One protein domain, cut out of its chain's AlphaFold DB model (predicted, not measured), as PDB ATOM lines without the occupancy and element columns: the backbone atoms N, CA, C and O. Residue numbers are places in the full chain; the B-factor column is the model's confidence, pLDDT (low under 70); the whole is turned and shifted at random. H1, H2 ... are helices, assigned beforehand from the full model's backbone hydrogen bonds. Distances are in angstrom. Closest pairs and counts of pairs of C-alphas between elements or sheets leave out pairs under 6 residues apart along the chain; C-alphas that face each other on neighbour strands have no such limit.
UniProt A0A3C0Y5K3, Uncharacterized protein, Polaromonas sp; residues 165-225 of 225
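Overview. This is residues 165 to 225 of the 225 residues of an uncharacterized protein of Polaromonas sp (UniProt A0A3C0Y5K3). One long helix, H1, and a shorter one, H2, meet near their ends as an L, and the third helix, H3, starts beside the middle of H2 and runs back across H1 inside the angle of the L. The first residues of H1, 165 to 170, stick out free at one end. The printed part has 61 residues with three named helices, in the order H1, H2, H3 along the chain, and no named strand; the class is all helix. The whole is compact, with a radius of gyration of the C-alphas of 12.0 A, and elongated, with spans of 36 by 23 by 17 A.

Arrangement. The longest helix, H1, residues 165 to 187, touches H3, residues 210 to 223, with 24 pairs of C-alphas within 8 A. Their closest C-alphas are those of Arg 179 and Ala 218, 4.9 A apart. They run opposite ways at a steep tilt of 39 degrees. With residues 182 to 186 alone, H1 also touches H2, residues 191 to 203, and H2 touches H1 with residues 193 to 194 alone. The closest C-alphas there are those of Leu 186 and Leu 193, 5.6 A apart, and the two lines are about perpendicular, at 77 degrees. H2 and H3 only just touch, with 3 pairs of C-alphas within 8 A, through residues 197 to 200 of H2 and 210 to 213 of H3. Their closest C-alphas, those of Asp 197 and Phe 213, are 6.5 A apart, and their lines are about perpendicular, at 86 degrees. The helix packing is mostly crossed, with 0 of these 3 pairs at a shallow tilt. In H1, H2 and H3 every pair of backbone O of residue i and N of residue i+4 is within hydrogen-bond range.

Along the chain. H1 runs from Gln 165, with its C-alpha at (60.518, 14.737, 56.490), to Leu 187, at (49.981, -13.892, 44.376), 32.8 A from first to last C-alpha. H2 runs from Pro 191 to Met 203, 18.3 A. H3 runs from Pro 210 to Tyr 223, whose C-alpha is at (48.648, 9.553, 48.363), over 20.3 A.

Size, cuts and confidence. The two C-alphas farthest apart are those of Gln 166 and Ala 202, at 36.4 A. The C-alphas of Gln 165 and Ile 225, the first and last printed, are 17.1 A apart, and Ile 225 is the chain's last residue. The printed part has no cut. The link from H1 to H2 is tight, with 3 residues between them, and the link from H2 to H3 is short, with 6. The mean pLDDT of the printed part is 80.6; the model's confidence is low, under 70, at residues 165 to 167 and 222 to 225.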
ATOM      1  N   GLN A 165      59.596  15.872  56.455       68.19
ATOM      2  CA  GLN A 165      60.518  14.737  56.490       68.19
ATOM      3  C   GLN A 165      59.913  13.545  57.228       68.19
ATOM      4  O   GLN A 165      59.985  12.414  56.747       68.19
ATOM      5  N   GLN A 166      59.291  13.798  58.380       63.56
ATOM      6  CA  GLN A 166      58.615  12.749  59.128       63.56
ATOM      7  C   GLN A 166      57.398  12.233  58.341       63.56
ATOM      8  O   GLN A 166      57.108  11.039  58.383       63.56
ATOM      9  N   LEU A 167      56.737  13.099  57.557       67.81
ATOM     10  CA  LEU A 167      55.587  12.720  56.732       67.81
ATOM     11  C   LEU A 167      56.038  11.781  55.626       67.81
ATOM     12  O   LEU A 167      55.501  10.689  55.488       67.81
ATOM     13  N   ALA A 168      57.082  12.178  54.897       74.38
ATOM     14  CA  ALA A 168      57.676  11.362  53.851       74.38
ATOM     15  C   ALA A 168      58.150  10.005  54.390       74.38
ATOM     16  O   ALA A 168      57.939   8.985  53.740       74.38
ATOM     17  N   LYS A 169      58.744   9.968  55.592       72.12
ATOM     18  CA  LYS A 169      59.175   8.717  56.231       72.12
ATOM     19  C   LYS A 169      57.987   7.800  56.543       72.12
ATOM     20  O   LYS A 169      58.046   6.620  56.203       72.12
ATOM     21  N   ASN A 170      56.925   8.346  57.137       70.06
ATOM     22  CA  ASN A 170      55.716   7.596  57.478       70.06
ATOM     23  C   ASN A 170      55.005   7.080  56.217       70.06
ATOM     24  O   ASN A 170      54.734   5.885  56.125       70.06
ATOM     25  N   LEU A 171      54.779   7.948  55.221       74.69
ATOM     26  CA  LEU A 171      54.155   7.573  53.947       74.69
ATOM     27  C   LEU A 171      54.975   6.495  53.244       74.69
ATOM     28  O   LEU A 171      54.426   5.487  52.825       74.69
ATOM     29  N   ALA A 172      56.302   6.638  53.189       79.50
ATOM     30  CA  ALA A 172      57.151   5.630  52.568       79.50
ATOM     31  C   ALA A 172      57.063   4.275  53.291       79.50
ATOM     32  O   ALA A 172      57.082   3.234  52.635       79.50
ATOM     33  N   GLY A 173      56.966   4.268  54.625       76.44
ATOM     34  CA  GLY A 173      56.727   3.052  55.405       76.44
ATOM     35  C   GLY A 173      55.374   2.414  55.084       76.44
ATOM     36  O   GLY A 173      55.314   1.225  54.772       76.44
ATOM     37  N   GLN A 174      54.304   3.210  55.083       77.81
ATOM     38  CA  GLN A 174      52.946   2.763  54.757       77.81
ATOM     39  C   GLN A 174      52.831   2.236  53.322       77.81
ATOM     40  O   GLN A 174      52.289   1.152  53.123       77.81
ATOM     41  N   THR A 175      53.411   2.932  52.341       80.88
ATOM     42  CA  THR A 175      53.464   2.482  50.944       80.88
ATOM     43  C   THR A 175      54.199   1.153  50.824       80.88
ATOM     44  O   THR A 175      53.705   0.251  50.153       80.88
ATOM     45  N   ARG A 176      55.346   0.981  51.501       81.94
ATOM     46  CA  ARG A 176      56.072  -0.301  51.491       81.94
ATOM     47  C   ARG A 176      55.230  -1.430  52.080       81.94
ATOM     48  O   ARG A 176      55.155  -2.496  51.478       81.94
ATOM     49  N   LEU A 177      54.579  -1.193  53.220       79.12
ATOM     50  CA  LEU A 177      53.727  -2.198  53.853       79.12
ATOM     51  C   LEU A 177      52.541  -2.579  52.959       79.12
ATOM     52  O   LEU A 177      52.280  -3.765  52.766       79.12
ATOM     53  N   LEU A 178      51.851  -1.586  52.393       81.38
ATOM     54  CA  LEU A 178      50.706  -1.806  51.517       81.38
ATOM     55  C   LEU A 178      51.110  -2.526  50.230       81.38
ATOM     56  O   LEU A 178      50.406  -3.442  49.811       81.38
ATOM     57  N   ARG A 179      52.253  -2.169  49.638       85.25
ATOM     58  CA  ARG A 179      52.805  -2.856  48.466       85.25
ATOM     59  C   ARG A 179      53.047  -4.325  48.770       85.25
ATOM     60  O   ARG A 179      52.561  -5.183  48.044       85.25
ATOM     61  N   ASP A 180      53.786  -4.611  49.839       82.69
ATOM     62  CA  ASP A 180      54.145  -5.985  50.186       82.69
ATOM     63  C   ASP A 180      52.886  -6.830  50.465       82.69
ATOM     64  O   ASP A 180      52.794  -7.967  50.010       82.69
ATOM     65  N   LEU A 181      51.897  -6.257  51.164       80.12
ATOM     66  CA  LEU A 181      50.617  -6.912  51.435       80.12
ATOM     67  C   LEU A 181      49.807  -7.152  50.153       80.12
ATOM     68  O   LEU A 181      49.237  -8.224  49.981       80.12
ATOM     69  N   SER A 182      49.750  -6.163  49.258       83.06
ATOM     70  CA  SER A 182      49.000  -6.267  48.001       83.06
ATOM     71  C   SER A 182      49.624  -7.304  47.074       83.06
ATOM     72  O   SER A 182      48.904  -8.081  46.455       83.06
ATOM     73  N   LEU A 183      50.958  -7.366  47.023       87.06
ATOM     74  CA  LEU A 183      51.680  -8.393  46.278       87.06
ATOM     75  C   LEU A 183      51.387  -9.788  46.834       87.06
ATOM     76  O   LEU A 183      51.067 -10.689  46.065       87.06
ATOM     77  N   GLU A 184      51.480  -9.969  48.154       81.31
ATOM     78  CA  GLU A 184      51.195 -11.256  48.798       81.31
ATOM     79  C   GLU A 184      49.769 -11.719  48.487       81.31
ATOM     80  O   GLU A 184      49.588 -12.821  47.977       81.31
ATOM     81  N   LEU A 185      48.769 -10.863  48.715       79.75
ATOM     82  CA  LEU A 185      47.365 -11.188  48.463       79.75
ATOM     83  C   LEU A 185      47.091 -11.474  46.978       79.75
ATOM     84  O   LEU A 185      46.400 -12.442  46.664       79.75
ATOM     85  N   LEU A 186      47.669 -10.688  46.063       85.75
ATOM     86  CA  LEU A 186      47.536 -10.916  44.623       85.75
ATOM     87  C   LEU A 186      48.114 -12.279  44.216       85.75
ATOM     88  O   LEU A 186      47.448 -13.048  43.524       85.75
ATOM     89  N   LEU A 187      49.334 -12.604  44.662       85.19
ATOM     90  CA  LEU A 187      49.981 -13.892  44.376       85.19
ATOM     91  C   LEU A 187      49.207 -15.070  44.965       85.19
ATOM     92  O   LEU A 187      49.278 -16.188  44.452       85.19
ATOM     93  N   ALA A 188      48.473 -14.817  46.038       77.12
ATOM     94  CA  ALA A 188      47.693 -15.816  46.730       77.12
ATOM     95  C   ALA A 188      46.250 -15.954  46.194       77.12
ATOM     96  O   ALA A 188      45.505 -16.832  46.639       77.12
ATOM     97  N   GLY A 189      45.902 -15.166  45.170       81.38
ATOM     98  CA  GLY A 189      44.664 -15.283  44.407       81.38
ATOM     99  C   GLY A 189      43.484 -14.512  44.993       81.38
ATOM    100  O   GLY A 189      42.344 -14.935  44.810       81.38
ATOM    101  N   ASP A 190      43.740 -13.422  45.721       86.06
ATOM    102  CA  ASP A 190      42.688 -12.533  46.219       86.06
ATOM    103  C   ASP A 190      41.854 -11.969  45.041       86.06
ATOM    104  O   ASP A 190      42.414 -11.287  44.176       86.06
ATOM    105  N   PRO A 191      40.539 -12.266  44.958       78.81
ATOM    106  CA  PRO A 191      39.732 -11.942  43.780       78.81
ATOM    107  C   PRO A 191      39.655 -10.445  43.475       78.81
ATOM    108  O   PRO A 191      39.729 -10.063  42.307       78.81
ATOM    109  N   ASP A 192      39.554  -9.610  44.512       81.38
ATOM    110  CA  ASP A 192      39.414  -8.161  44.364       81.38
ATOM    111  C   ASP A 192      40.704  -7.561  43.784       81.38
ATOM    112  O   ASP A 192      40.668  -6.762  42.846       81.38
ATOM    113  N   LEU A 193      41.869  -7.985  44.289       85.44
ATOM    114  CA  LEU A 193      43.160  -7.543  43.749       85.44
ATOM    115  C   LEU A 193      43.432  -8.088  42.346       85.44
ATOM    116  O   LEU A 193      44.009  -7.372  41.530       85.44
ATOM    117  N   MET A 194      43.004  -9.314  42.036       87.69
ATOM    118  CA  MET A 194      43.119  -9.868  40.683       87.69
ATOM    119  C   MET A 194      42.274  -9.089  39.664       87.69
ATOM    120  O   MET A 194      42.739  -8.840  38.551       87.69
ATOM    121  N   GLU A 195      41.052  -8.686  40.026       88.62
ATOM    122  CA  GLU A 195      40.196  -7.852  39.169       88.62
ATOM    123  C   GLU A 195      40.824  -6.471  38.926       88.62
ATOM    124  O   GLU A 195      40.824  -5.959  37.798       88.62
ATOM    125  N   GLN A 196      41.421  -5.882  39.965       86.69
ATOM    126  CA  GLN A 196      42.132  -4.614  39.833       86.69
ATOM    127  C   GLN A 196      43.407  -4.734  38.988       86.69
ATOM    128  O   GLN A 196      43.614  -3.885  38.120       86.69
ATOM    129  N   ASP A 197      44.215  -5.788  39.154       88.94
ATOM    130  CA  ASP A 197      45.390  -6.055  38.304       88.94
ATOM    131  C   ASP A 197      44.986  -6.197  36.830       88.94
ATOM    132  O   ASP A 197      45.558  -5.546  35.954       88.94
ATOM    133  N   GLN A 198      43.929  -6.963  36.541       88.38
ATOM    134  CA  GLN A 198      43.408  -7.101  35.177       88.38
ATOM    135  C   GLN A 198      42.944  -5.764  34.593       88.38
ATOM    136  O   GLN A 198      43.250  -5.457  33.437       88.38
ATOM    137  N   SER A 199      42.249  -4.951  35.388       86.94
ATOM    138  CA  SER A 199      41.805  -3.620  34.967       86.94
ATOM    139  C   SER A 199      42.994  -2.703  34.658       86.94
ATOM    140  O   SER A 199      43.005  -2.034  33.622       86.94
ATOM    141  N   PHE A 200      44.034  -2.718  35.498       85.81
ATOM    142  CA  PHE A 200      45.273  -1.966  35.275       85.81
ATOM    143  C   PHE A 200      46.002  -2.420  34.008       85.81
ATOM    144  O   PHE A 200      46.429  -1.579  33.210       85.81
ATOM    145  N   ARG A 201      46.100  -3.732  33.774       88.12
ATOM    146  CA  ARG A 201      46.718  -4.273  32.557       88.12
ATOM    147  C   ARG A 201      45.965  -3.872  31.298       88.12
ATOM    148  O   ARG A 201      46.579  -3.481  30.309       88.12
ATOM    149  N   ALA A 202      44.637  -3.929  31.341       86.19
ATOM    150  CA  ALA A 202      43.794  -3.592  30.200       86.19
ATOM    151  C   ALA A 202      43.817  -2.092  29.860       86.19
ATOM    152  O   ALA A 202      43.740  -1.734  28.686       86.19
ATOM    153  N   MET A 203      43.900  -1.218  30.869       82.44
ATOM    154  CA  MET A 203      43.750   0.231  30.678       82.44
ATOM    155  C   MET A 203      45.071   1.000  30.602       82.44
ATOM    156  O   MET A 203      45.107   2.058  29.976       82.44
ATOM    157  N   LEU A 204      46.135   0.517  31.251       81.19
ATOM    158  CA  LEU A 204      47.360   1.292  31.463       81.19
ATOM    159  C   LEU A 204      48.611   0.587  30.927       81.19
ATOM    160  O   LEU A 204      49.320   1.166  30.105       81.19
ATOM    161  N   VAL A 205      48.901  -0.638  31.387       84.56
ATOM    162  CA  VAL A 205      50.174  -1.329  31.099       84.56
ATOM    163  C   VAL A 205      49.937  -2.823  30.806       84.56
ATOM    164  O   VAL A 205      49.863  -3.616  31.739       84.56
ATOM    165  N   PRO A 206      49.856  -3.245  29.529       81.94
ATOM    166  CA  PRO A 206      49.487  -4.618  29.156       81.94
ATOM    167  C   PRO A 206      50.379  -5.729  29.734       81.94
ATOM    168  O   PRO A 206      49.875  -6.794  30.088       81.94
ATOM    169  N   ASP A 207      51.681  -5.467  29.883       84.50
ATOM    170  CA  ASP A 207      52.686  -6.434  30.357       84.50
ATOM    171  C   ASP A 207      53.113  -6.196  31.821       84.50
ATOM    172  O   ASP A 207      54.247  -6.496  32.203       84.50
ATOM    173  N   LEU A 208      52.223  -5.628  32.642       87.31
ATOM    174  CA  LEU A 208      52.505  -5.299  34.043       87.31
ATOM    175  C   LEU A 208      52.812  -6.558  34.862       87.31
ATOM    176  O   LEU A 208      52.025  -7.511  34.888       87.31
ATOM    177  N   LYS A 209      53.954  -6.568  35.553       89.94
ATOM    178  CA  LYS A 209      54.294  -7.645  36.490       89.94
ATOM    179  C   LYS A 209      53.555  -7.462  37.821       89.94
ATOM    180  O   LYS A 209      53.289  -6.324  38.209       89.94
ATOM    181  N   PRO A 210      53.284  -8.544  38.575       86.69
ATOM    182  CA  PRO A 210      52.621  -8.456  39.880       86.69
ATOM    183  C   PRO A 210      53.293  -7.480  40.856       86.69
ATOM    184  O   PRO A 210      52.613  -6.743  41.567       86.69
ATOM    185  N   GLU A 211      54.628  -7.434  40.876       88.81
ATOM    186  CA  GLU A 211      55.391  -6.527  41.738       88.81
ATOM    187  C   GLU A 211      55.212  -5.059  41.336       88.81
ATOM    188  O   GLU A 211      55.133  -4.185  42.197       88.81
ATOM    189  N   GLU A 212      55.126  -4.796  40.032       87.25
ATOM    190  CA  GLU A 212      54.927  -3.457  39.470       87.25
ATOM    191  C   GLU A 212      53.495  -2.975  39.735       87.25
ATOM    192  O   GLU A 212      53.300  -1.832  40.150       87.25
ATOM    193  N   PHE A 213      52.499  -3.859  39.597       90.81
ATOM    194  CA  PHE A 213      51.122  -3.578  40.004       90.81
ATOM    195  C   PHE A 213      51.037  -3.232  41.490       90.81
ATOM    196  O   PHE A 213      50.491  -2.189  41.844       90.81
ATOM    197  N   ALA A 214      51.600  -4.073  42.361       87.44
ATOM    198  CA  ALA A 214      51.528  -3.864  43.801       87.44
ATOM    199  C   ALA A 214      52.180  -2.538  44.226       87.44
ATOM    200  O   ALA A 214      51.678  -1.863  45.128       87.44
ATOM    201  N   ASP A 215      53.277  -2.145  43.571       85.81
ATOM    202  CA  ASP A 215      53.957  -0.871  43.818       85.81
ATOM    203  C   ASP A 215      53.100   0.322  43.373       85.81
ATOM    204  O   ASP A 215      52.872   1.245  44.159       85.81
ATOM    205  N   MET A 216      52.536   0.274  42.161       85.81
ATOM    206  CA  MET A 216      51.648   1.321  41.643       85.81
ATOM    207  C   MET A 216      50.362   1.461  42.468       85.81
ATOM    208  O   MET A 216      49.932   2.579  42.778       85.81
ATOM    209  N   TYR A 217      49.762   0.332  42.843       85.31
ATOM    210  CA  TYR A 217      48.567   0.274  43.675       85.31
ATOM    211  C   TYR A 217      48.824   0.927  45.036       85.31
ATOM    212  O   TYR A 217      48.092   1.828  45.452       85.31
ATOM    213  N   ALA A 218      49.918   0.542  45.696       83.81
ATOM    214  CA  ALA A 218      50.262   1.062  47.010       83.81
ATOM    215  C   ALA A 218      50.606   2.554  46.993       83.81
ATOM    216  O   ALA A 218      50.180   3.287  47.889       83.81
ATOM    217  N   GLN A 219      51.354   3.015  45.985       81.06
ATOM    218  CA  GLN A 219      51.666   4.437  45.815       81.06
ATOM    219  C   GLN A 219      50.382   5.251  45.669       81.06
ATOM    220  O   GLN A 219      50.167   6.193  46.428       81.06
ATOM    221  N   THR A 220      49.499   4.840  44.756       81.25
ATOM    222  CA  THR A 220      48.231   5.538  44.496       81.25
ATOM    223  C   THR A 220      47.375   5.610  45.758       81.25
ATOM    224  O   THR A 220      46.938   6.694  46.138       81.25
ATOM    225  N   ALA A 221      47.197   4.485  46.452       74.12
ATOM    226  CA  ALA A 221      46.411   4.434  47.679       74.12
ATOM    227  C   ALA A 221      47.007   5.310  48.793       74.12
ATOM    228  O   ALA A 221      46.270   6.022  49.468       74.12
ATOM    229  N   THR A 222      48.335   5.327  48.957       69.81
ATOM    230  CA  THR A 222      48.980   6.086  50.044       69.81
ATOM    231  C   THR A 222      48.859   7.604  49.864       69.81
ATOM    232  O   THR A 222      48.764   8.318  50.855       69.81
ATOM    233  N   TYR A 223      48.823   8.114  48.628       59.62
ATOM    234  CA  TYR A 223      48.648   9.553  48.363       59.62
ATOM    235  C   TYR A 223      47.192  10.038  48.442       59.62
ATOM    236  O   TYR A 223      46.951  11.244  48.396       59.62
ATOM    237  N   THR A 224      46.228   9.121  48.549       53.69
ATOM    238  CA  THR A 224      44.800   9.447  48.720       53.69
ATOM    239  C   THR A 224      44.323   9.425  50.176       53.69
ATOM    240  O   THR A 224      43.159   9.739  50.421       53.69
ATOM    241  N   ILE A 225      45.199   9.047  51.115       50.62
ATOM    242  CA  ILE A 225      44.925   8.958  52.561       50.62
ATOM    243  C   ILE A 225      45.300  10.264  53.264       50.62
ATOM    244  O   ILE A 225      46.332  10.869  52.895       50.62
TER     245      ILE A 225